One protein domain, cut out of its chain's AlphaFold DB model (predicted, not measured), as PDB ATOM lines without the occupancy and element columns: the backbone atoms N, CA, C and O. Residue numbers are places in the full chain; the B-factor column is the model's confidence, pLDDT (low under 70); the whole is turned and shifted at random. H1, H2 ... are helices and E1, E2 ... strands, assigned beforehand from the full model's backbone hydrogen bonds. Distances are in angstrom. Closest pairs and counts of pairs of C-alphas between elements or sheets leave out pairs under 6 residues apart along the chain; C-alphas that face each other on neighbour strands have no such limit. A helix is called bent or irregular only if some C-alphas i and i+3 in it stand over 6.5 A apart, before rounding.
ATOM      1  N   LEU A  18     -27.034 -22.559 -20.698       91.44
ATOM      2  CA  LEU A  18     -28.168 -21.954 -20.002       91.44
ATOM      3  C   LEU A  18     -27.671 -20.892 -19.028       91.44
ATOM      4  O   LEU A  18     -26.735 -21.143 -18.266       91.44
ATOM      5  N   LEU A  19     -28.349 -19.750 -18.999       92.56
ATOM      6  CA  LEU A  19     -28.073 -18.667 -18.070       92.56
ATOM      7  C   LEU A  19     -29.386 -18.109 -17.512       92.56
ATOM      8  O   LEU A  19     -30.154 -17.464 -18.222       92.56
ATOM      9  N   GLU A  20     -29.644 -18.355 -16.228       91.94
ATOM     10  CA  GLU A  20     -30.758 -17.733 -15.506       91.94
ATOM     11  C   GLU A  20     -30.317 -16.357 -14.992       91.94
ATOM     12  O   GLU A  20     -29.346 -16.248 -14.240       91.94
ATOM     13  N   ILE A  21     -31.029 -15.306 -15.397       90.81
ATOM     14  CA  ILE A  21     -30.680 -13.911 -15.123       90.81
ATOM     15  C   ILE A  21     -31.829 -13.229 -14.396       90.81
ATOM     16  O   ILE A  21     -32.963 -13.254 -14.854       90.81
ATOM     17  N   SER A  22     -31.516 -12.571 -13.280       90.25
ATOM     18  CA  SER A  22     -32.397 -11.563 -12.673       90.25
ATOM     19  C   SER A  22     -32.094 -10.208 -13.298       90.25
ATOM     20  O   SER A  22     -30.965  -9.734 -13.151       90.25
ATOM     21  N   LEU A  23     -33.079  -9.583 -13.937       87.88
ATOM     22  CA  LEU A  23     -32.925  -8.282 -14.597       87.88
ATOM     23  C   LEU A  23     -32.615  -7.152 -13.607       87.88
ATOM     24  O   LEU A  23     -31.862  -6.241 -13.913       87.88
ATOM     25  N   THR A  24     -33.083  -7.273 -12.368       87.06
ATOM     26  CA  THR A  24     -32.804  -6.329 -11.274       87.06
ATOM     27  C   THR A  24     -31.405  -6.450 -10.658       87.06
ATOM     28  O   THR A  24     -31.070  -5.709  -9.736       87.06
ATOM     29  N   SER A  25     -30.571  -7.388 -11.120       90.62
ATOM     30  CA  SER A  25     -29.231  -7.610 -10.573       90.62
ATOM     31  C   SER A  25     -28.153  -7.180 -11.560       90.62
ATOM     32  O   SER A  25     -27.883  -7.886 -12.528       90.62
ATOM     33  N   GLU A  26     -27.449  -6.090 -11.246       90.88
ATOM     34  CA  GLU A  26     -26.308  -5.601 -12.038       90.88
ATOM     35  C   GLU A  26     -25.279  -6.705 -12.308       90.88
ATOM     36  O   GLU A  26     -24.860  -6.913 -13.440       90.88
ATOM     37  N   LYS A  27     -24.937  -7.511 -11.294       94.00
ATOM     38  CA  LYS A  27     -24.007  -8.641 -11.451       94.00
ATOM     39  C   LYS A  27     -24.479  -9.663 -12.495       94.00
ATOM     40  O   LYS A  27     -23.650 -10.246 -13.202       94.00
ATOM     41  N   ASN A  28     -25.783  -9.927 -12.562       93.00
ATOM     42  CA  ASN A  28     -26.341 -10.843 -13.551       93.00
ATOM     43  C   ASN A  28     -26.315 -10.209 -14.944       93.00
ATOM     44  O   ASN A  28     -25.876 -10.872 -15.883       93.00
ATOM     45  N   LEU A  29     -26.683  -8.931 -15.071       92.69
ATOM     46  CA  LEU A  29     -26.589  -8.196 -16.337       92.69
ATOM     47  C   LEU A  29     -25.148  -8.161 -16.868       92.69
ATOM     48  O   LEU A  29     -24.913  -8.495 -18.024       92.69
ATOM     49  N   GLU A  30     -24.160  -7.896 -16.012       94.56
ATOM     50  CA  GLU A  30     -22.735  -7.951 -16.373       94.56
ATOM     51  C   GLU A  30     -22.283  -9.360 -16.782       94.56
ATOM     52  O   GLU A  30     -21.427  -9.550 -17.648       94.56
ATOM     53  N   THR A  31     -22.868 -10.397 -16.182       94.62
ATOM     54  CA  THR A  31     -22.600 -11.781 -16.592       94.62
ATOM     55  C   THR A  31     -23.181 -12.073 -17.970       94.62
ATOM     56  O   THR A  31     -22.478 -12.657 -18.793       94.62
ATOM     57  N   LEU A  32     -24.405 -11.620 -18.243       93.31
ATOM     58  CA  LEU A  32     -25.030 -11.727 -19.557       93.31
ATOM     59  C   LEU A  32     -24.191 -11.012 -20.623       93.31
ATOM     60  O   LEU A  32     -23.818 -11.642 -21.612       93.31
ATOM     61  N   LYS A  33     -23.815  -9.748 -20.381       95.06
ATOM     62  CA  LYS A  33     -22.963  -8.950 -21.278       95.06
ATOM     63  C   LYS A  33     -21.682  -9.685 -21.651       95.06
ATOM     64  O   LYS A  33     -21.393  -9.862 -22.831       95.06
ATOM     65  N   ARG A  34     -20.943 -10.194 -20.660       94.56
ATOM     66  CA  ARG A  34     -19.699 -10.946 -20.900       94.56
ATOM     67  C   ARG A  34     -19.898 -12.205 -21.741       94.56
ATOM     68  O   ARG A  34     -18.978 -12.586 -22.457       94.56
ATOM     69  N   GLN A  35     -21.052 -12.863 -21.640       91.38
ATOM     70  CA  GLN A  35     -21.324 -14.082 -22.403       91.38
ATOM     71  C   GLN A  35     -21.724 -13.800 -23.854       91.38
ATOM     72  O   GLN A  35     -21.279 -14.524 -24.743       91.38
ATOM     73  N   ILE A  36     -22.530 -12.764 -24.109       91.69
ATOM     74  CA  ILE A  36     -23.063 -12.500 -25.457       91.69
ATOM     75  C   ILE A  36     -22.237 -11.481 -26.255       91.69
ATOM     76  O   ILE A  36     -22.227 -11.558 -27.482       91.69
ATOM     77  N   SER A  37     -21.468 -10.605 -25.600       93.75
ATOM     78  CA  SER A  37     -20.602  -9.614 -26.268       93.75
ATOM     79  C   SER A  37     -19.614 -10.217 -27.274       93.75
ATOM     80  O   SER A  37     -19.565  -9.732 -28.406       93.75
ATOM     81  N   PRO A  38     -18.927 -11.344 -26.989       91.06
ATOM     82  CA  PRO A  38     -18.063 -11.995 -27.980       91.06
ATOM     83  C   PRO A  38     -18.785 -12.470 -29.256       91.06
ATOM     84  O   PRO A  38     -18.134 -12.771 -30.258       91.06
ATOM     85  N   LEU A  39     -20.116 -12.585 -29.216       89.38
ATOM     86  CA  LEU A  39     -20.947 -13.047 -30.328       89.38
ATOM     87  C   LEU A  39     -21.561 -11.886 -31.110       89.38
ATOM     88  O   LEU A  39     -21.658 -11.970 -32.333       89.38
ATOM     89  N   LEU A  40     -21.997 -10.843 -30.401       91.25
ATOM     90  CA  LEU A  40     -22.810  -9.757 -30.951       91.25
ATOM     91  C   LEU A  40     -22.012  -8.478 -31.218       91.25
ATOM     92  O   LEU A  40     -22.428  -7.681 -32.049       91.25
ATOM     93  N   GLY A  41     -20.879  -8.287 -30.540       92.12
ATOM     94  CA  GLY A  41     -20.237  -6.980 -30.412       92.12
ATOM     95  C   GLY A  41     -20.756  -6.211 -29.194       92.12
ATOM     96  O   GLY A  41     -21.802  -6.539 -28.628       92.12
ATOM     97  N   GLU A  42     -19.990  -5.209 -28.768       93.19
ATOM     98  CA  GLU A  42     -20.240  -4.455 -27.534       93.19
ATOM     99  C   GLU A  42     -21.524  -3.621 -27.623       93.19
ATOM    100  O   GLU A  42     -22.416  -3.799 -26.799       93.19
ATOM    101  N   GLU A  43     -21.681  -2.819 -28.676       93.62
ATOM    102  CA  GLU A  43     -22.838  -1.928 -28.855       93.62
ATOM    103  C   GLU A  43     -24.161  -2.702 -28.977       93.62
ATOM    104  O   GLU A  43     -25.115  -2.437 -28.245       93.62
ATOM    105  N   ALA A  44     -24.205  -3.746 -29.815       94.06
ATOM    106  CA  ALA A  44     -25.374  -4.622 -29.928       94.06
ATOM    107  C   ALA A  44     -25.722  -5.314 -28.597       94.06
ATOM    108  O   ALA A  44     -26.891  -5.562 -28.293       94.06
ATOM    109  N   THR A  45     -24.710  -5.639 -27.790       95.00
ATOM    110  CA  THR A  45     -24.910  -6.244 -26.469       95.00
ATOM    111  C   THR A  45     -25.492  -5.252 -25.474       95.00
ATOM    112  O   THR A  45     -26.426  -5.607 -24.755       95.00
ATOM    113  N   GLU A  46     -24.975  -4.025 -25.446       94.06
ATOM    114  CA  GLU A  46     -25.502  -2.954 -24.599       94.06
ATOM    115  C   GLU A  46     -26.962  -2.650 -24.942       94.06
ATOM    116  O   GLU A  46     -27.797  -2.635 -24.037       94.06
ATOM    117  N   GLN A  47     -27.302  -2.538 -26.231       93.94
ATOM    118  CA  GLN A  47     -28.686  -2.329 -26.667       93.94
ATOM    119  C   GLN A  47     -29.587  -3.481 -26.194       93.94
ATOM    120  O   GLN A  47     -30.599  -3.249 -25.530       93.94
ATOM    121  N   CYS A  48     -29.191  -4.734 -26.449       94.38
ATOM    122  CA  CYS A  48     -29.981  -5.905 -26.065       94.38
ATOM    123  C   CYS A  48     -30.242  -5.952 -24.551       94.38
ATOM    124  O   CYS A  48     -31.367  -6.188 -24.105       94.38
ATOM    125  N   VAL A  49     -29.213  -5.682 -23.744       93.75
ATOM    126  CA  VAL A  49     -29.315  -5.663 -22.279       93.75
ATOM    127  C   VAL A  49     -30.155  -4.486 -21.792       93.75
ATOM    128  O   VAL A  49     -30.953  -4.662 -20.871       93.75
ATOM    129  N   PHE A  50     -30.030  -3.317 -22.418       92.31
ATOM    130  CA  PHE A  50     -30.882  -2.165 -22.142       92.31
ATOM    131  C   PHE A  50     -32.358  -2.498 -22.390       92.31
ATOM    132  O   PHE A  50     -33.190  -2.283 -21.505       92.31
ATOM    133  N   VAL A  51     -32.681  -3.098 -23.540       92.88
ATOM    134  CA  VAL A  51     -34.049  -3.511 -23.869       92.88
ATOM    135  C   VAL A  51     -34.563  -4.526 -22.851       92.88
ATOM    136  O   VAL A  51     -35.644  -4.323 -22.299       92.88
ATOM    137  N   LEU A  52     -33.793  -5.575 -22.545       91.88
ATOM    138  CA  LEU A  52     -34.168  -6.571 -21.535       91.88
ATOM    139  C   LEU A  52     -34.444  -5.923 -20.175       91.88
ATOM    140  O   LEU A  52     -35.459  -6.216 -19.550       91.88
ATOM    141  N   ASN A  53     -33.579  -5.014 -19.727       89.31
ATOM    142  CA  ASN A  53     -33.760  -4.320 -18.457       89.31
ATOM    143  C   ASN A  53     -34.994  -3.401 -18.472       89.31
ATOM    144  O   ASN A  53     -35.718  -3.331 -17.484       89.31
ATOM    145  N   SER A  54     -35.299  -2.756 -19.606       87.56
ATOM    146  CA  SER A  54     -36.516  -1.944 -19.766       87.56
ATOM    147  C   SER A  54     -37.801  -2.765 -19.612       87.56
ATOM    148  O   SER A  54     -38.827  -2.233 -19.198       87.56
ATOM    149  N   MET A  55     -37.743  -4.061 -19.928       85.31
ATOM    150  CA  MET A  55     -38.875  -4.976 -19.814       85.31
ATOM    151  C   MET A  55     -39.098  -5.502 -18.397       85.31
ATOM    152  O   MET A  55     -40.180  -6.002 -18.117       85.31
ATOM    153  N   ALA A  56     -38.126  -5.361 -17.487       77.25
ATOM    154  CA  ALA A  56     -38.314  -5.712 -16.078       77.25
ATOM    155  C   ALA A  56     -39.407  -4.863 -15.400       77.25
ATOM    156  O   ALA A  56     -39.951  -5.250 -14.372       77.25
ATOM    157  N   ALA A  57     -39.729  -3.696 -15.968       66.12
ATOM    158  CA  ALA A  57     -40.786  -2.823 -15.468       66.12
ATOM    159  C   ALA A  57     -42.207  -3.256 -15.890       66.12
ATOM    160  O   ALA A  57     -43.180  -2.746 -15.331       66.12
ATOM    161  N   ASP A  58     -42.339  -4.177 -16.849       71.75
ATOM    162  CA  ASP A  58     -43.612  -4.564 -17.463       71.75
ATOM    163  C   ASP A  58     -44.148  -5.897 -16.873       71.75
ATOM    164  O   ASP A  58     -43.399  -6.853 -16.676       71.75
ATOM    165  N   ASP A  59     -45.463  -6.008 -16.614       71.94
ATOM    166  CA  ASP A  59     -46.093  -7.241 -16.087       71.94
ATOM    167  C   ASP A  59     -46.715  -8.100 -17.208       71.94
ATOM    168  O   ASP A  59     -47.776  -7.774 -17.744       71.94
ATOM    169  N   TYR A  60     -46.087  -9.243 -17.519       74.12
ATOM    170  CA  TYR A  60     -46.537 -10.193 -18.551       74.12
ATOM    171  C   TYR A  60     -46.994 -11.567 -18.016       74.12
ATOM    172  O   TYR A  60     -46.975 -12.554 -18.758       74.12
ATOM    173  N   ARG A  61     -47.429 -11.687 -16.749       63.38
ATOM    174  CA  ARG A  61     -47.681 -12.978 -16.045       63.38
ATOM    175  C   ARG A  61     -48.452 -14.069 -16.805       63.38
ATOM    176  O   ARG A  61     -48.215 -15.244 -16.550       63.38
ATOM    177  N   ASN A  62     -49.368 -13.712 -17.706       64.94
ATOM    178  CA  ASN A  62     -50.174 -14.667 -18.489       64.94
ATOM    179  C   ASN A  62     -50.038 -14.477 -20.007       64.94
ATOM    180  O   ASN A  62     -50.836 -15.001 -20.783       64.94
ATOM    181  N   HIS A  63     -49.040 -13.703 -20.420       77.06
ATOM    182  CA  HIS A  63     -48.958 -13.081 -21.731       77.06
ATOM    183  C   HIS A  63     -47.553 -13.245 -22.316       77.06
ATOM    184  O   HIS A  63     -46.971 -12.300 -22.834       77.06
ATOM    185  N   CYS A  64     -46.991 -14.456 -22.244       84.31
ATOM    186  CA  CYS A  64     -45.636 -14.736 -22.738       84.31
ATOM    187  C   CYS A  64     -45.442 -14.333 -24.209       84.31
ATOM    188  O   CYS A  64     -44.388 -13.822 -24.556       84.31
ATOM    189  N   LYS A  65     -46.477 -14.471 -25.050       89.19
ATOM    190  CA  LYS A  65     -46.480 -13.954 -26.428       89.19
ATOM    191  C   LYS A  65     -46.366 -12.425 -26.482       89.19
ATOM    192  O   LYS A  65     -45.699 -11.887 -27.354       89.19
ATOM    193  N   ASP A  66     -47.052 -11.716 -25.593       90.38
ATOM    194  CA  ASP A  66     -47.021 -10.253 -25.603       90.38
ATOM    195  C   ASP A  66     -45.638  -9.768 -25.149       90.38
ATOM    196  O   ASP A  66     -45.088  -8.867 -25.772       90.38
ATOM    197  N   ALA A  67     -45.018 -10.450 -24.175       91.75
ATOM    198  CA  ALA A  67     -43.634 -10.197 -23.777       91.75
ATOM    199  C   ALA A  67     -42.657 -10.387 -24.947       91.75
ATOM    200  O   ALA A  67     -41.866  -9.502 -25.256       91.75
ATOM    201  N   THR A  68     -42.703 -11.529 -25.636       93.94
ATOM    202  CA  THR A  68     -41.785 -11.799 -26.754       93.94
ATOM    203  C   THR A  68     -42.011 -10.828 -27.907       93.94
ATOM    204  O   THR A  68     -41.059 -10.278 -28.457       93.94
ATOM    205  N   GLN A  69     -43.264 -10.532 -28.251       93.62
ATOM    206  CA  GLN A  69     -43.540  -9.576 -29.316       93.62
ATOM    207  C   GLN A  69     -43.083  -8.164 -28.959       93.62
ATOM    208  O   GLN A  69     -42.479  -7.497 -29.796       93.62
ATOM    209  N   GLU A  70     -43.302  -7.725 -27.725       93.50
ATOM    210  CA  GLU A  70     -42.824  -6.421 -27.280       93.50
ATOM    211  C   GLU A  70     -41.296  -6.346 -27.263       93.50
ATOM    212  O   GLU A  70     -40.726  -5.371 -27.748       93.50
ATOM    213  N   PHE A  71     -40.621  -7.409 -26.820       94.31
ATOM    214  CA  PHE A  71     -39.165  -7.499 -26.890       94.31
ATOM    215  C   PHE A  71     -38.655  -7.316 -28.321       94.31
ATOM    216  O   PHE A  71     -37.782  -6.489 -28.568       94.31
ATOM    217  N   GLY A  72     -39.232  -8.041 -29.285       94.56
ATOM    218  CA  GLY A  72     -38.845  -7.921 -30.690       94.56
ATOM    219  C   GLY A  72     -39.086  -6.526 -31.274       94.56
ATOM    220  O   GLY A  72     -38.261  -6.065 -32.059       94.56
ATOM    221  N   ARG A  73     -40.162  -5.831 -30.868       94.19
ATOM    222  CA  ARG A  73     -40.400  -4.431 -31.270       94.19
ATOM    223  C   ARG A  73     -39.345  -3.499 -30.695       94.19
ATOM    224  O   ARG A  73     -38.728  -2.771 -31.462       94.19
ATOM    225  N   LYS A  74     -39.088  -3.575 -29.387       93.56
ATOM    226  CA  LYS A  74     -38.092  -2.732 -28.712       93.56
ATOM    227  C   LYS A  74     -36.678  -2.949 -29.263       93.56
ATOM    228  O   LYS A  74     -35.915  -1.999 -29.362       93.56
ATOM    229  N   LEU A  75     -36.323  -4.158 -29.707       94.12
ATOM    230  CA  LEU A  75     -35.046  -4.384 -30.406       94.12
ATOM    231  C   LEU A  75     -34.927  -3.580 -31.718       94.12
ATOM    232  O   LEU A  75     -33.820  -3.240 -32.123       94.12
ATOM    233  N   ALA A  76     -36.038  -3.251 -32.378       93.00
ATOM    234  CA  ALA A  76     -36.049  -2.439 -33.595       93.00
ATOM    235  C   ALA A  76     -36.155  -0.930 -33.340       93.00
ATOM    236  O   ALA A  76     -36.115  -0.152 -34.291       93.00
ATOM    237  N   GLU A  77     -36.326  -0.507 -32.088       90.62
ATOM    238  CA  GLU A  77     -36.424   0.906 -31.743       90.62
ATOM    239  C   GLU A  77     -35.041   1.558 -31.650       90.62
ATOM    240  O   GLU A  77     -34.076   0.977 -31.143       90.62
ATOM    241  N   ASN A  78     -34.977   2.812 -32.101       87.19
ATOM    242  CA  ASN A  78     -33.808   3.670 -31.947       87.19
ATOM    243  C   ASN A  78     -33.911   4.395 -30.602       87.19
ATOM    244  O   ASN A  78     -34.680   5.352 -30.459       87.19
ATOM    245  N   PHE A  79     -33.137   3.966 -29.610       76.38
ATOM    246  CA  PHE A  79     -33.096   4.636 -28.313       76.38
ATOM    247  C   PHE A  79     -32.104   5.802 -28.357       76.38
ATOM    248  O   PHE A  79     -30.944   5.635 -28.705       76.38
ATOM    249  N   GLY A  80     -32.561   7.017 -28.038       63.62
ATOM    250  CA  GLY A  80     -31.675   8.184 -27.900       63.62
ATOM    251  C   GLY A  80     -31.018   8.699 -29.191       63.62
ATOM    252  O   GLY A  80     -30.154   9.567 -29.109       63.62
ATOM    253  N   GLY A  81     -31.440   8.223 -30.368       61.56
ATOM    254  CA  GLY A  81     -30.824   8.561 -31.659       61.56
ATOM    255  C   GLY A  81     -29.705   7.610 -32.093       61.56
ATOM    256  O   GLY A  81     -29.084   7.860 -33.124       61.56
ATOM    257  N   GLU A  82     -29.469   6.539 -31.335       74.44
ATOM    258  CA  GLU A  82     -28.563   5.447 -31.696       74.44
ATOM    259  C   GLU A  82     -29.232   4.467 -32.678       74.44
ATOM    260  O   GLU A  82     -30.460   4.449 -32.830       74.44
ATOM    261  N   GLU A  83     -28.412   3.678 -33.372       86.12
ATOM    262  CA  GLU A  83     -28.852   2.593 -34.255       86.12
ATOM    263  C   GLU A  83     -29.607   1.507 -33.459       86.12
ATOM    264  O   GLU A  83     -29.335   1.276 -32.277       86.12
ATOM    265  N   SER A  84     -30.583   0.838 -34.083       91.44
ATOM    266  CA  SER A  84     -31.340  -0.228 -33.413       91.44
ATOM    267  C   SER A  84     -30.468  -1.467 -33.168       91.44
ATOM    268  O   SER A  84     -29.413  -1.640 -33.785       91.44
ATOM    269  N   PHE A  85     -30.928  -2.418 -32.342       94.12
ATOM    270  CA  PHE A  85     -30.230  -3.704 -32.205       94.12
ATOM    271  C   PHE A  85     -30.027  -4.388 -33.557       94.12
ATOM    272  O   PHE A  85     -28.971  -4.960 -33.805       94.12
ATOM    273  N   PHE A  86     -31.035  -4.352 -34.433       93.44
ATOM    274  CA  PHE A  86     -30.971  -5.025 -35.732       93.44
ATOM    275  C   PHE A  86     -30.035  -4.345 -36.734       93.44
ATOM    276  O   PHE A  86     -29.700  -4.974 -37.743       93.44
ATOM    277  N   ASP A  87     -29.634  -3.104 -36.463       92.69
ATOM    278  CA  ASP A  87     -28.636  -2.370 -37.240       92.69
ATOM    279  C   ASP A  87     -27.218  -2.661 -36.723       92.69
ATOM    280  O   ASP A  87     -26.310  -2.891 -37.519       92.69
ATOM    281  N   LEU A  88     -27.056  -2.740 -35.396       92.75
ATOM    282  CA  LEU A  88     -25.773  -2.991 -34.728       92.75
ATOM    283  C   LEU A  88     -25.346  -4.466 -34.757       92.75
ATOM    284  O   LEU A  88     -24.159  -4.792 -34.821       92.75
ATOM    285  N   ALA A  89     -26.304  -5.383 -34.638       93.00
ATOM    286  CA  ALA A  89     -26.029  -6.805 -34.499       93.00
ATOM    287  C   ALA A  89     -25.629  -7.451 -35.838       93.00
ATOM    288  O   ALA A  89     -26.053  -7.014 -36.912       93.00
ATOM    289  N   PRO A  90     -24.892  -8.579 -35.805       92.44
ATOM    290  CA  PRO A  90     -24.691  -9.388 -36.997       92.44
ATOM    291  C   PRO A  90     -26.030  -9.777 -37.641       92.44
ATOM    292  O   PRO A  90     -27.029  -9.907 -36.923       92.44
ATOM    293  N   PRO A  91     -26.065 -10.048 -38.964       93.06
ATOM    294  CA  PRO A  91     -27.307 -10.343 -39.666       93.06
ATOM    295  C   PRO A  91     -28.115 -11.421 -38.947       93.06
ATOM    296  O   PRO A  91     -27.652 -12.550 -38.767       93.06
ATOM    297  N   CYS A  92     -29.319 -11.070 -38.513       94.19
ATOM    298  CA  CYS A  92     -30.133 -11.943 -37.685       94.19
ATOM    299  C   CYS A  92     -31.619 -11.836 -38.012       94.19
ATOM    300  O   CYS A  92     -32.065 -10.960 -38.757       94.19
ATOM    301  N   ARG A  93     -32.389 -12.778 -37.467       94.31
ATOM    302  CA  ARG A  93     -33.846 -12.797 -37.551       94.31
ATOM    303  C   ARG A  93     -34.434 -13.051 -36.175       94.31
ATOM    304  O   ARG A  93     -34.050 -14.015 -35.518       94.31
ATOM    305  N   TYR A  94     -35.399 -12.223 -35.796       96.50
ATOM    306  CA  TYR A  94     -36.184 -12.406 -34.585       96.50
ATOM    307  C   TYR A  94     -37.485 -13.162 -34.881       96.50
ATOM    308  O   TYR A  94     -38.149 -12.930 -35.898       96.50
ATOM    309  N   SER A  95     -37.865 -14.063 -33.981       96.00
ATOM    310  CA  SER A  95     -39.126 -14.797 -34.040       96.00
ATOM    311  C   SER A  95     -39.721 -15.040 -32.659       96.00
ATOM    312  O   SER A  95     -39.004 -15.250 -31.685       96.00
ATOM    313  N   ASP A  96     -41.050 -15.066 -32.611       95.31
ATOM    314  CA  ASP A  96     -41.809 -15.631 -31.503       95.31
ATOM    315  C   ASP A  96     -41.945 -17.141 -31.728       95.31
ATOM    316  O   ASP A  96     -42.505 -17.588 -32.736       95.31
ATOM    317  N   THR A  97     -41.407 -17.930 -30.803       94.94
ATOM    318  CA  THR A  97     -41.413 -19.393 -30.871       94.94
ATOM    319  C   THR A  97     -42.281 -19.952 -29.760       94.94
ATOM    320  O   THR A  97     -42.085 -19.630 -28.592       94.94
ATOM    321  N   ARG A  98     -43.244 -20.804 -30.116       93.50
ATOM    322  CA  ARG A  98     -44.310 -21.255 -29.224       93.50
ATOM    323  C   ARG A  98     -44.322 -22.767 -29.058       93.50
ATOM    324  O   ARG A  98     -44.210 -23.503 -30.039       93.50
ATOM    325  N   SER A  99     -44.555 -23.224 -27.828       92.06
ATOM    326  CA  SER A  99     -44.995 -24.592 -27.562       92.06
ATOM    327  C   SER A  99     -46.514 -24.678 -27.565       92.06
ATOM    328  O   SER A  99     -47.164 -24.044 -26.736       92.06
ATOM    329  N   ASN A 100     -47.076 -25.517 -28.434       82.75
ATOM    330  CA  ASN A 100     -48.517 -25.791 -28.494       82.75
ATOM    331  C   ASN A 100     -48.939 -26.967 -27.590       82.75
ATOM    332  O   ASN A 100     -50.041 -27.503 -27.715       82.75
ATOM    333  N   SER A 101     -48.057 -27.412 -26.693       83.69
ATOM    334  CA  SER A 101     -48.343 -28.452 -25.705       83.69
ATOM    335  C   SER A 101     -47.673 -28.173 -24.359       83.69
ATOM    336  O   SER A 101     -46.809 -27.299 -24.239       83.69
ATOM    337  N   SER A 102     -48.089 -28.923 -23.337       79.69
ATOM    338  CA  SER A 102     -47.586 -28.810 -21.967       79.69
ATOM    339  C   SER A 102     -46.062 -28.953 -21.880       79.69
ATOM    340  O   SER A 102     -45.467 -29.852 -22.488       79.69
ATOM    341  N   LEU A 103     -45.433 -28.086 -21.081       85.81
ATOM    342  CA  LEU A 103     -43.991 -28.122 -20.821       85.81
ATOM    343  C   LEU A 103     -43.693 -29.030 -19.627       85.81
ATOM    344  O   LEU A 103     -43.439 -28.589 -18.504       85.81
ATOM    345  N   ASN A 104     -43.760 -30.335 -19.878       75.31
ATOM    346  CA  ASN A 104     -43.722 -31.359 -18.834       75.31
ATOM    347  C   ASN A 104     -42.427 -31.372 -17.999       75.31
ATOM    348  O   ASN A 104     -42.425 -31.964 -16.925       75.31
ATOM    349  N   LYS A 105     -41.327 -30.752 -18.461       78.12
ATOM    350  CA  LYS A 105     -40.056 -30.713 -17.712       78.12
ATOM    351  C   LYS A 105     -39.960 -29.569 -16.702       78.12
ATOM    352  O   LYS A 105     -39.143 -29.652 -15.793       78.12
ATOM    353  N   VAL A 106     -40.789 -28.534 -16.837       73.19
ATOM    354  CA  VAL A 106     -40.756 -27.339 -15.973       73.19
ATOM    355  C   VAL A 106     -42.049 -27.141 -15.174       73.19
ATOM    356  O   VAL A 106     -42.279 -26.070 -14.634       73.19
ATOM    357  N   ASN A 107     -42.893 -28.177 -15.068       71.50
ATOM    358  CA  ASN A 107     -44.161 -28.148 -14.321       71.50
ATOM    359  C   ASN A 107     -45.110 -26.990 -14.713       71.50
ATOM    360  O   ASN A 107     -45.904 -26.526 -13.894       71.50
ATOM    361  N   TYR A 108     -45.063 -26.540 -15.969       73.38
ATOM    362  CA  TYR A 108     -45.927 -25.472 -16.471       73.38
ATOM    363  C   TYR A 108     -47.295 -26.011 -16.914       73.38
ATOM    364  O   TYR A 108     -47.377 -26.930 -17.734       73.38
ATOM    365  N   SER A 109     -48.376 -25.409 -16.407       69.31
ATOM    366  CA  SER A 109     -49.767 -25.829 -16.645       69.31
ATOM    367  C   SER A 109     -50.550 -24.937 -17.622       69.31
ATOM    368  O   SER A 109     -51.762 -25.109 -17.775       69.31
ATOM    369  N   GLY A 110     -49.892 -23.987 -18.292       72.38
ATOM    370  CA  GLY A 110     -50.542 -23.116 -19.275       72.38
ATOM    371  C   GLY A 110     -50.858 -23.810 -20.603       72.38
ATOM    372  O   GLY A 110     -50.345 -24.885 -20.917       72.38
ATOM    373  N   LYS A 111     -51.727 -23.175 -21.404       72.81
ATOM    374  CA  LYS A 111     -52.176 -23.699 -22.709       72.81
ATOM    375  C   LYS A 111     -51.071 -23.699 -23.769       72.81
ATOM    376  O   LYS A 111     -51.079 -24.549 -24.650       72.81
ATOM    377  N   TYR A 112     -50.171 -22.726 -23.697       85.06
ATOM    378  CA  TYR A 112     -49.005 -22.590 -24.559       85.06
ATOM    379  C   TYR A 112     -47.953 -21.744 -23.838       85.06
ATOM    380  O   TYR A 112     -48.289 -21.013 -22.908       85.06
ATOM    381  N   HIS A 113     -46.701 -21.821 -24.282       90.50
ATOM    382  CA  HIS A 113     -45.608 -20.967 -23.804       90.50
ATOM    383  C   HIS A 113     -44.858 -20.377 -24.988       90.50
ATOM    384  O   HIS A 113     -44.763 -21.053 -26.011       90.50
ATOM    385  N   SER A 114     -44.345 -19.156 -24.861       92.75
ATOM    386  CA  SER A 114     -43.642 -18.474 -25.950       92.75
ATOM    387  C   SER A 114     -42.285 -17.964 -25.483       92.75
ATOM    388  O   SER A 114     -42.147 -17.510 -24.350       92.75
ATOM    389  N   VAL A 115     -41.297 -18.053 -26.366       95.31
ATOM    390  CA  VAL A 115     -39.931 -17.564 -26.164       95.31
ATOM    391  C   VAL A 115     -39.509 -16.714 -27.357       95.31
ATOM    392  O   VAL A 115     -39.900 -16.978 -28.498       95.31
ATOM    393  N   GLY A 116     -38.701 -15.693 -27.092       96.56
ATOM    394  CA  GLY A 116     -38.084 -14.879 -28.128       96.56
ATOM    395  C   GLY A 116     -36.869 -15.605 -28.678       96.56
ATOM    396  O   GLY A 116     -36.007 -16.016 -27.909       96.56
ATOM    397  N   LEU A 117     -36.786 -15.776 -29.989       97.06
ATOM    398  CA  LEU A 117     -35.687 -16.468 -30.651       97.06
ATOM    399  C   LEU A 117     -34.998 -15.521 -31.629       97.06
ATOM    400  O   LEU A 117     -35.630 -15.049 -32.576       97.06
ATOM    401  N   ILE A 118     -33.698 -15.310 -31.430       96.69
ATOM    402  CA  ILE A 118     -32.832 -14.585 -32.358       96.69
ATOM    403  C   ILE A 118     -31.885 -15.577 -33.026       96.69
ATOM    404  O   ILE A 118     -31.059 -16.202 -32.364       96.69
ATOM    405  N   GLU A 119     -32.010 -15.717 -34.342       95.38
ATOM    406  CA  GLU A 119     -31.164 -16.586 -35.162       95.38
ATOM    407  C   GLU A 119     -30.141 -15.737 -35.915       95.38
ATOM    408  O   GLU A 119     -30.522 -14.897 -36.735       95.38
ATOM    409  N   PHE A 120     -28.853 -15.970 -35.675       94.12
ATOM    410  CA  PHE A 120     -27.761 -15.208 -36.275       94.12
ATOM    411  C   PHE A 120     -27.141 -15.954 -37.455       94.12
ATOM    412  O   PHE A 120     -26.841 -17.149 -37.394       94.12
ATOM    413  N   LYS A 121     -26.899 -15.210 -38.534       88.38
ATOM    414  CA  LYS A 121     -26.195 -15.639 -39.742       88.38
ATOM    415  C   LYS A 121     -24.988 -14.736 -39.948       88.38
ATOM    416  O   LYS A 121     -25.047 -13.740 -40.661       88.38
ATOM    417  N   VAL A 122     -23.887 -15.095 -39.305       83.38
ATOM    418  CA  VAL A 122     -22.627 -14.364 -39.451       83.38
ATOM    419  C   VAL A 122     -21.853 -14.945 -40.638       83.38
ATOM    420  O   VAL A 122     -21.676 -16.167 -40.678       83.38
ATOM    421  N   PRO A 123     -21.382 -14.122 -41.593       75.81
ATOM    422  CA  PRO A 123     -20.473 -14.586 -42.635       75.81
ATOM    423  C   PRO A 123     -19.269 -15.309 -42.019       75.81
ATOM    424  O   PRO A 123     -18.746 -14.890 -40.987       75.81
ATOM    425  N   ASP A 124     -18.868 -16.426 -42.624       80.56
ATOM    426  CA  ASP A 124     -17.673 -17.196 -42.248       80.56
ATOM    427  C   ASP A 124     -17.665 -17.804 -40.831       80.56
ATOM    428  O   ASP A 124     -16.652 -18.348 -40.384       80.56
ATOM    429  N   LYS A 125     -18.803 -17.790 -40.123       81.06
ATOM    430  CA  LYS A 125     -18.985 -18.507 -38.855       81.06
ATOM    431  C   LYS A 125     -20.169 -19.462 -38.935       81.06
ATOM    432  O   LYS A 125     -21.078 -19.312 -39.749       81.06
ATOM    433  N   LYS A 126     -20.166 -20.464 -38.054       85.19
ATOM    434  CA  LYS A 126     -21.342 -21.320 -37.875       85.19
ATOM    435  C   LYS A 126     -22.514 -20.459 -37.374       85.19
ATOM    436  O   LYS A 126     -22.293 -19.644 -36.473       85.19
ATOM    437  N   PRO A 127     -23.728 -20.632 -37.928       89.44
ATOM    438  CA  PRO A 127     -24.930 -20.026 -37.374       89.44
ATOM    439  C   PRO A 127     -25.084 -20.375 -35.897       89.44
ATOM    440  O   PRO A 127     -24.635 -21.430 -35.458       89.44
ATOM    441  N   PHE A 128     -25.735 -19.501 -35.145       92.62
ATOM    442  CA  PHE A 128     -26.071 -19.752 -33.750       92.62
ATOM    443  C   PHE A 128     -27.378 -19.049 -33.406       92.62
ATOM    444  O   PHE A 128     -27.834 -18.165 -34.138       92.62
ATOM    445  N   SER A 129     -27.969 -19.437 -32.284       95.75
ATOM    446  CA  SER A 129     -29.211 -18.854 -31.798       95.75
ATOM    447  C   SER A 129     -29.108 -18.466 -30.332       95.75
ATOM    448  O   SER A 129     -28.434 -19.133 -29.539       95.75
ATOM    449  N   ILE A 130     -29.820 -17.400 -29.977       96.19
ATOM    450  CA  ILE A 130     -30.071 -17.009 -28.594       96.19
ATOM    451  C   ILE A 130     -31.582 -17.009 -28.376       96.19
ATOM    452  O   ILE A 130     -32.334 -16.401 -29.139       96.19
ATOM    453  N   ILE A 131     -32.019 -17.716 -27.342       96.62
ATOM    454  CA  ILE A 131     -33.413 -17.814 -26.923       96.62
ATOM    455  C   ILE A 131     -33.568 -17.058 -25.607       96.62
ATOM    456  O   ILE A 131     -32.784 -17.265 -24.682       96.62
ATOM    457  N   PHE A 132     -34.620 -16.255 -25.509       95.56
ATOM    458  CA  PHE A 132     -35.018 -15.526 -24.316       95.56
ATOM    459  C   PHE A 132     -36.394 -16.008 -23.855       95.56
ATOM    460  O   PHE A 132     -37.407 -15.757 -24.513       95.56
ATOM    461  N   ASP A 133     -36.443 -16.687 -22.711       93.56
ATOM    462  CA  ASP A 133     -37.689 -16.875 -21.971       93.56
ATOM    463  C   ASP A 133     -37.852 -15.728 -20.973       93.56
ATOM    464  O   ASP A 133     -37.280 -15.731 -19.880       93.56
ATOM    465  N   LEU A 134     -38.645 -14.744 -21.383       90.81
ATOM    466  CA  LEU A 134     -38.899 -13.508 -20.646       90.81
ATOM    467  C   LEU A 134     -39.858 -13.695 -19.463       90.81
ATOM    468  O   LEU A 134     -40.045 -12.783 -18.670       90.81
ATOM    469  N   THR A 135     -40.476 -14.871 -19.340       86.12
ATOM    470  CA  THR A 135     -41.433 -15.188 -18.267       86.12
ATOM    471  C   THR A 135     -40.978 -16.391 -17.437       86.12
ATOM    472  O   THR A 135     -41.766 -16.970 -16.685       86.12
ATOM    473  N   TYR A 136     -39.691 -16.751 -17.537       85.56
ATOM    474  CA  TYR A 136     -39.129 -17.956 -16.934       85.56
ATOM    475  C   TYR A 136     -39.327 -18.022 -15.416       85.56
ATOM    476  O   TYR A 136     -39.647 -19.080 -14.873       85.56
ATOM    477  N   GLY A 137     -39.184 -16.900 -14.708       80.75
ATOM    478  CA  GLY A 137     -39.471 -16.827 -13.276       80.75
ATOM    479  C   GLY A 137     -40.860 -17.374 -12.946       80.75
ATOM    480  O   GLY A 137     -41.001 -18.313 -12.162       80.75
ATOM    481  N   VAL A 138     -41.876 -16.883 -13.658       79.06
ATOM    482  CA  VAL A 138     -43.270 -17.309 -13.493       79.06
ATOM    483  C   VAL A 138     -43.446 -18.790 -13.835       79.06
ATOM    484  O   VAL A 138     -44.031 -19.531 -13.042       79.06
ATOM    485  N   VAL A 139     -42.929 -19.245 -14.982       76.25
ATOM    486  CA  VAL A 139     -43.171 -20.623 -15.453       76.25
ATOM    487  C   VAL A 139     -42.397 -21.682 -14.670       76.25
ATOM    488  O   VAL A 139     -42.862 -22.812 -14.572       76.25
ATOM    489  N   SER A 140     -41.271 -21.317 -14.052       73.56
ATOM    490  CA  SER A 140     -40.477 -22.196 -13.182       73.56
ATOM    491  C   SER A 140     -41.014 -22.283 -11.745       73.56
ATOM    492  O   SER A 140     -40.424 -22.956 -10.899       73.56
ATOM    493  N   GLY A 141     -42.120 -21.594 -11.432       69.94
ATOM    494  CA  GLY A 141     -42.677 -21.517 -10.078       69.94
ATOM    495  C   GLY A 141     -41.842 -20.661  -9.118       69.94
ATOM    496  O   GLY A 141     -42.132 -20.599  -7.918       69.94
ATOM    497  N   ASN A 142     -40.815 -19.981  -9.630       65.12
ATOM    498  CA  ASN A 142     -40.011 -19.038  -8.879       65.12
ATOM    499  C   ASN A 142     -40.802 -17.727  -8.793       65.12
ATOM    500  O   ASN A 142     -40.989 -17.033  -9.780       65.12
ATOM    501  N   LYS A 143     -41.299 -17.347  -7.614       65.75
ATOM    502  CA  LYS A 143     -42.145 -16.139  -7.461       65.75
ATOM    503  C   LYS A 143     -41.474 -14.821  -7.907       65.75
ATOM    504  O   LYS A 143     -42.122 -13.779  -7.868       65.75
ATOM    505  N   ASN A 144     -40.194 -14.860  -8.278       72.50
ATOM    506  CA  ASN A 144     -39.432 -13.737  -8.797       72.50
ATOM    507  C   ASN A 144     -39.699 -13.540 -10.301       72.50
ATOM    508  O   ASN A 144     -39.270 -14.350 -11.118       72.50
ATOM    509  N   GLN A 145     -40.408 -12.461 -10.630       71.25
ATOM    510  CA  GLN A 145     -40.890 -12.137 -11.977       71.25
ATOM    511  C   GLN A 145     -39.800 -11.570 -12.886       71.25
ATOM    512  O   GLN A 145     -39.876 -11.758 -14.093       71.25
ATOM    513  N   ASP A 146     -38.740 -11.003 -12.313       80.38
ATOM    514  CA  ASP A 146     -37.645 -10.380 -13.067       80.38
ATOM    515  C   ASP A 146     -36.624 -11.406 -13.571       80.38
ATOM    516  O   ASP A 146     -35.533 -11.053 -14.024       80.38
ATOM    517  N   LYS A 147     -36.934 -12.697 -13.418       87.69
ATOM    518  CA  LYS A 147     -36.075 -13.789 -13.849       87.69
ATOM    519  C   LYS A 147     -36.400 -14.198 -15.269       87.69
ATOM    520  O   LYS A 147     -37.482 -14.718 -15.544       87.69
ATOM    521  N   ILE A 148     -35.398 -14.073 -16.122       90.88
ATOM    522  CA  ILE A 148     -35.404 -14.596 -17.479       90.88
ATOM    523  C   ILE A 148     -34.463 -15.796 -17.577       90.88
ATOM    524  O   ILE A 148     -33.497 -15.914 -16.815       90.88
ATOM    525  N   LEU A 149     -34.718 -16.668 -18.548       93.31
ATOM    526  CA  LEU A 149     -33.750 -17.674 -18.970       93.31
ATOM    527  C   LEU A 149     -33.219 -17.313 -20.352       93.31
ATOM    528  O   LEU A 149     -33.992 -17.105 -21.288       93.31
ATOM    529  N   VAL A 150     -31.897 -17.289 -20.476       94.75
ATOM    530  CA  VAL A 150     -31.196 -17.145 -21.749       94.75
ATOM    531  C   VAL A 150     -30.600 -18.499 -22.121       94.75
ATOM    532  O   VAL A 150     -29.872 -19.103 -21.330       94.75
ATOM    533  N   ILE A 151     -30.914 -18.989 -23.319       95.12
ATOM    534  CA  ILE A 151     -30.352 -20.229 -23.869       95.12
ATOM    535  C   ILE A 151     -29.544 -19.875 -25.110       95.12
ATOM    536  O   ILE A 151     -30.088 -19.362 -26.087       95.12
ATOM    537  N   GLN A 152     -28.253 -20.180 -25.089       93.44
ATOM    538  CA  GLN A 152     -27.368 -20.026 -26.238       93.44
ATOM    539  C   GLN A 152     -27.087 -21.400 -26.846       93.44
ATOM    540  O   GLN A 152     -26.659 -22.315 -26.142       93.44
ATOM    541  N   THR A 153     -27.259 -21.544 -28.158       92.75
ATOM    542  CA  THR A 153     -26.961 -22.791 -28.875       92.75
ATOM    543  C   THR A 153     -26.263 -22.516 -30.212       92.75
ATOM    544  O   THR A 153     -26.606 -21.540 -30.880       92.75
ATOM    545  N   PRO A 154     -25.297 -23.354 -30.642       89.94
ATOM    546  CA  PRO A 154     -24.714 -23.288 -31.984       89.94
ATOM    547  C   PRO A 154     -25.667 -23.808 -33.077       89.94
ATOM    548  O   PRO A 154     -25.256 -23.976 -34.221       89.94
ATOM    549  N   GLU A 155     -26.917 -24.121 -32.734       88.00
ATOM    550  CA  GLU A 155     -27.929 -24.582 -33.675       88.00
ATOM    551  C   GLU A 155     -28.817 -23.429 -34.175       88.00
ATOM    552  O   GLU A 155     -28.929 -22.370 -33.556       88.00
ATOM    553  N   SER A 156     -29.451 -23.631 -35.328       85.25
ATOM    554  CA  SER A 156     -30.404 -22.699 -35.950       85.25
ATOM    555  C   SER A 156     -31.443 -23.481 -36.757       85.25
ATOM    556  O   SER A 156     -31.326 -24.703 -36.911       85.25
ATOM    557  N   GLY A 157     -32.469 -22.812 -37.284       84.88
ATOM    558  CA  GLY A 157     -33.496 -23.484 -38.078       84.88
ATOM    559  C   GLY A 157     -34.302 -24.457 -37.221       84.88
ATOM    560  O   GLY A 157     -34.665 -24.131 -36.096       84.88
ATOM    561  N   GLU A 158     -34.604 -25.645 -37.731       87.06
ATOM    562  CA  GLU A 158     -35.439 -26.619 -37.012       87.06
ATOM    563  C   GLU A 158     -34.765 -27.216 -35.775       87.06
ATOM    564  O   GLU A 158     -35.428 -27.543 -34.794       87.06
ATOM    565  N   LYS A 159     -33.432 -27.274 -35.750       90.19
ATOM    566  CA  LYS A 159     -32.689 -27.848 -34.623       90.19
ATOM    567  C   LYS A 159     -32.829 -27.056 -33.322       90.19
ATOM    568  O   LYS A 159     -32.717 -27.615 -32.237       90.19
ATOM    569  N   VAL A 160     -33.133 -25.760 -33.401       92.44
ATOM    570  CA  VAL A 160     -33.402 -24.959 -32.198       92.44
ATOM    571  C   VAL A 160     -34.689 -25.412 -31.489       92.44
ATOM    572  O   VAL A 160     -34.799 -25.317 -30.268       92.44
ATOM    573  N   MET A 161     -35.644 -25.986 -32.231       93.62
ATOM    574  CA  MET A 161     -36.866 -26.563 -31.665       93.62
ATOM    575  C   MET A 161     -36.558 -27.845 -30.887       93.62
ATOM    576  O   MET A 161     -37.217 -28.132 -29.887       93.62
ATOM    577  N   GLU A 162     -35.535 -28.596 -31.302       92.56
ATOM    578  CA  GLU A 162     -35.042 -29.764 -30.567       92.56
ATOM    579  C   GLU A 162     -34.416 -29.346 -29.235       92.56
ATOM    580  O   GLU A 162     -34.733 -29.960 -28.220       92.56
ATOM    581  N   VAL A 163     -33.641 -28.253 -29.205       93.62
ATOM    582  CA  VAL A 163     -33.093 -27.669 -27.964       93.62
ATOM    583  C   VAL A 163     -34.213 -27.265 -27.002       93.62
ATOM    584  O   VAL A 163     -34.186 -27.616 -25.821       93.62
ATOM    585  N   LEU A 164     -35.244 -26.577 -27.502       93.56
ATOM    586  CA  LEU A 164     -36.407 -26.194 -26.696       93.56
ATOM    587  C   LEU A 164     -37.176 -27.412 -26.177       93.56
ATOM    588  O   LEU A 164     -37.553 -27.456 -25.005       93.56
ATOM    589  N   LYS A 165     -37.370 -28.431 -27.019       91.94
ATOM    590  CA  LYS A 165     -37.989 -29.702 -26.628       91.94
ATOM    591  C   LYS A 165     -37.149 -30.450 -25.595       91.94
ATOM    592  O   LYS A 165     -37.701 -31.049 -24.673       91.94
ATOM    593  N   GLU A 166     -35.830 -30.438 -25.729       91.31
ATOM    594  CA  GLU A 166     -34.925 -31.069 -24.778       91.31
ATOM    595  C   GLU A 166     -34.980 -30.361 -23.423       91.31
ATOM    596  O   GLU A 166     -35.066 -31.034 -22.396       91.31
ATOM    597  N   HIS A 167     -35.011 -29.030 -23.401       90.50
ATOM    598  CA  HIS A 167     -35.057 -28.265 -22.160       90.50
ATOM    599  C   HIS A 167     -36.445 -28.287 -21.496       90.50
ATOM    600  O   HIS A 167     -36.583 -28.717 -20.352       90.50
ATOM    601  N   TYR A 168     -37.490 -27.884 -22.222       89.75
ATOM    602  CA  TYR A 168     -38.841 -27.693 -21.682       89.75
ATOM    603  C   TYR A 168     -39.771 -28.904 -21.858       89.75
ATOM    604  O   TYR A 168     -40.774 -29.037 -21.149       89.75
ATOM    605  N   GLY A 169     -39.474 -29.805 -22.796       89.56
ATOM    606  CA  GLY A 169     -40.463 -30.735 -23.343       89.56
ATOM    607  C   GLY A 169     -41.349 -30.048 -24.387       89.56
ATOM    608  O   GLY A 169     -40.954 -29.059 -24.992       89.56
ATOM    609  N   GLY A 170     -42.560 -30.559 -24.595       88.88
ATOM    610  CA  GLY A 170     -43.536 -29.925 -25.483       88.88
ATOM    611  C   GLY A 170     -43.281 -30.116 -26.987       88.88
ATOM    612  O   GLY A 170     -42.477 -30.954 -27.409       88.88
ATOM    613  N   LYS A 171     -44.033 -29.371 -27.801       91.06
ATOM    614  CA  LYS A 171     -43.963 -29.342 -29.269       91.06
ATOM    615  C   LYS A 171     -43.819 -27.895 -29.711       91.06
ATOM    616  O   LYS A 171     -44.774 -27.131 -29.583       91.06
ATOM    617  N   TRP A 172     -42.640 -27.558 -30.218       93.38
ATOM    618  CA  TRP A 172     -42.251 -26.191 -30.531       93.38
ATOM    619  C   TRP A 172     -42.332 -25.906 -32.024       93.38
ATOM    620  O   TRP A 172     -42.018 -26.766 -32.843       93.38
ATOM    621  N   SER A 173     -42.762 -24.695 -32.352       93.25
ATOM    622  CA  SER A 173     -42.845 -24.172 -33.715       93.25
ATOM    623  C   SER A 173     -42.707 -22.653 -33.680       93.25
ATOM    624  O   SER A 173     -42.989 -22.017 -32.659       93.25
ATOM    625  N   ARG A 174     -42.273 -22.048 -34.785       93.56
ATOM    626  CA  ARG A 174     -42.271 -20.586 -34.902       93.56
ATOM    627  C   ARG A 174     -43.692 -20.123 -35.167       93.56
ATOM    628  O   ARG A 174     -44.283 -20.534 -36.154       93.56
ATOM    629  N   SER A 175     -44.215 -19.253 -34.311       91.31
ATOM    630  CA  SER A 175     -45.564 -18.718 -34.478       91.31
ATOM    631  C   SER A 175     -45.559 -17.422 -35.285       91.31
ATOM    632  O   SER A 175     -46.486 -17.185 -36.056       91.31
ATOM    633  N   PHE A 176     -44.538 -16.579 -35.102       92.81
ATOM    634  CA  PHE A 176     -44.406 -15.322 -35.832       92.81
ATOM    635  C   PHE A 176     -42.943 -14.991 -36.126       92.81
ATOM    636  O   PHE A 176     -42.067 -15.225 -35.293       92.81
ATOM    637  N   PHE A 177     -42.692 -14.347 -37.263       93.06
ATOM    638  CA  PHE A 177     -41.433 -13.659 -37.539       93.06
ATOM    639  C   PHE A 177     -41.610 -12.156 -37.418       93.06
ATOM    640  O   PHE A 177     -42.622 -11.607 -37.853       93.06
ATOM    641  N   PHE A 178     -40.606 -11.490 -36.865       94.44
ATOM    642  CA  PHE A 178     -40.557 -10.039 -36.881       94.44
ATOM    643  C   PHE A 178     -40.018  -9.554 -38.230       94.44
ATOM    644  O   PHE A 178     -38.924  -9.941 -38.651       94.44
ATOM    645  N   ASN A 179     -40.791  -8.715 -38.912       91.25
ATOM    646  CA  ASN A 179     -40.364  -8.014 -40.110       91.25
ATOM    647  C   ASN A 179     -39.835  -6.633 -39.711       91.25
ATOM    648  O   ASN A 179     -40.600  -5.729 -39.378       91.25
ATOM    649  N   LYS A 180     -38.512  -6.472 -39.787       84.50
ATOM    650  CA  LYS A 180     -37.837  -5.224 -39.423       84.50
ATOM    651  C   LYS A 180     -38.151  -4.041 -40.342       84.50
ATOM    652  O   LYS A 180     -38.061  -2.907 -39.901       84.50
ATOM    653  N   GLU A 181     -38.540  -4.282 -41.595       85.38
ATOM    654  CA  GLU A 181     -38.808  -3.210 -42.565       85.38
ATOM    655  C   GLU A 181     -40.105  -2.465 -42.254       85.38
ATOM    656  O   GLU A 181     -40.245  -1.290 -42.578       85.38
ATOM    657  N   ASN A 182     -41.067  -3.150 -41.633       85.75
ATOM    658  CA  ASN A 182     -42.371  -2.579 -41.315       85.75
ATOM    659  C   ASN A 182     -42.723  -2.631 -39.819       85.75
ATOM    660  O   ASN A 182     -43.817  -2.208 -39.453       85.75
ATOM    661  N   GLY A 183     -41.832  -3.157 -38.973       83.88
ATOM    662  CA  GLY A 183     -41.997  -3.226 -37.521       83.88
ATOM    663  C   GLY A 183     -43.079  -4.197 -37.034       83.88
ATOM    664  O   GLY A 183     -43.511  -4.101 -35.885       83.88
ATOM    665  N   ASN A 184     -43.556  -5.117 -37.881       89.69
ATOM    666  CA  ASN A 184     -44.684  -5.993 -37.558       89.69
ATOM    667  C   ASN A 184     -44.291  -7.459 -37.381       89.69
ATOM    668  O   ASN A 184     -43.338  -7.961 -37.974       89.69
ATOM    669  N   PHE A 185     -45.113  -8.182 -36.616       90.38
ATOM    670  CA  PHE A 185     -45.068  -9.639 -36.550       90.38
ATOM    671  C   PHE A 185     -45.955 -10.253 -37.628       90.38
ATOM    672  O   PHE A 185     -47.161 -10.010 -37.668       90.38
ATOM    673  N   VAL A 186     -45.352 -11.080 -38.477       91.44
ATOM    674  CA  VAL A 186     -46.025 -11.816 -39.548       91.44
ATOM    675  C   VAL A 186     -46.197 -13.263 -39.109       91.44
ATOM    676  O   VAL A 186     -45.257 -13.871 -38.595       91.44
ATOM    677  N   PHE A 187     -47.407 -13.799 -39.273       88.19
ATOM    678  CA  PHE A 187     -47.704 -15.193 -38.945       88.19
ATOM    679  C   PHE A 187     -46.890 -16.134 -39.839       88.19
ATOM    680  O   PHE A 187     -46.771 -15.897 -41.041       88.19
ATOM    681  N   CYS A 188     -46.328 -17.186 -39.250       81.44
ATOM    682  CA  CYS A 188     -45.693 -18.254 -40.011       81.44
ATOM    683  C   CYS A 188     -46.788 -19.200 -40.509       81.44
ATOM    684  O   CYS A 188     -47.438 -19.839 -39.687       81.44
TER     685      CYS A 188
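What this domain is: This is residues 18 to 188 of the 190 residues of an uncharacterized protein of Candidatus Falkowbacteria bacterium RIFOXYA2_FULL_38_12 (UniProt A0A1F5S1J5). A strongly twisted sheet of seven antiparallel strands is the middle of three layers, with H1 and H3 on one face and H6 on the other, where the sheet curls round H6. H2 packs on H1 and H3 without packing on the sheet. The 171 printed residues, with six named helices and seven named strands, run E1 H1 H2 H3 H4 E2 E3 E4 H5 E5 H6 E6 E7; the sheet's order is E1 E5 E4 E3 E2 E6 E7. The class is mixed, helices and strands; the whole is compact, with a radius of gyration of the C-alphas of 14.9 A and spans of 41 by 33 by 28 A.

How they stand to each other: E1, residues 18 to 22, is an edge strand beside E5, residues 147 to 153, with N 19 and O 150 2.9 A apart, within hydrogen-bond range. H1, residues 26 to 40, is on the sheet at a height of 8.7 A; it is only just irregular, C-alphas 35 and 38 being 6.8 A apart. The hub is H2, residues 42 to 55, which touches H1, H3, residues 64 to 75, and H4, residues 85 to 88. H1 and H2 form a helical hairpin at a steep tilt of 44 degrees, opposite ways; H2 touches with residues 44 to 49 alone, and the closest C-alphas are those of Ser 37 and Thr 45, 5.5 A. H2 touches H4 with residues 43 to 48 alone, the closest C-alphas being those of Ala 44 and Leu 88, 5.1 A. H3 is on the sheet; its closest C-alphas to E3, residues 113 to 120, are those of Thr 68 and Gly 116, 5.0 A. E2, residues 92 to 99, E3 and E4, residues 128 to 133, form a meander, each strand the antiparallel neighbour of the one before; N 95 and O 117 are 2.8 A apart, N 118 and O 130 2.9 A. H5, residues 136 to 139, is only just at the sheet's level, at a height of 3.5 A. H6, residues 159 to 168, is on the opposite face from H3. E6, residues 172 to 179, and E7, residues 184 to 187, form a hairpin, with N 177 and O 186 2.9 A apart. In H2, H3 and H6 every O i to N i+4 pair is within hydrogen-bond range, in H1 9 of 11; H4 and H5 are too short for such a pair.

Where its parts are: E1 begins at C-alpha 18 (-28.168, -21.954, -20.002), and H1 spans 19.7 A, H2 20.2 A and H3 16.7 A. E2 spans 22.0 A, E3 22.5 A, E5 19.7 A and E6 20.6 A. E7 ends at C-alpha 187 (-47.704, -15.193, -38.945).

The domain as a whole: The two C-alphas farthest apart, those of Gly 81 and Asn 104, are 43.9 A apart. The printed part has no cut; the link from E2 to E3, residues 100 to 112, is long. The mean pLDDT of the printed part is 87.8, with residues 57, 61 to 62, 80 to 81, 109 and 141 to 143 under 70.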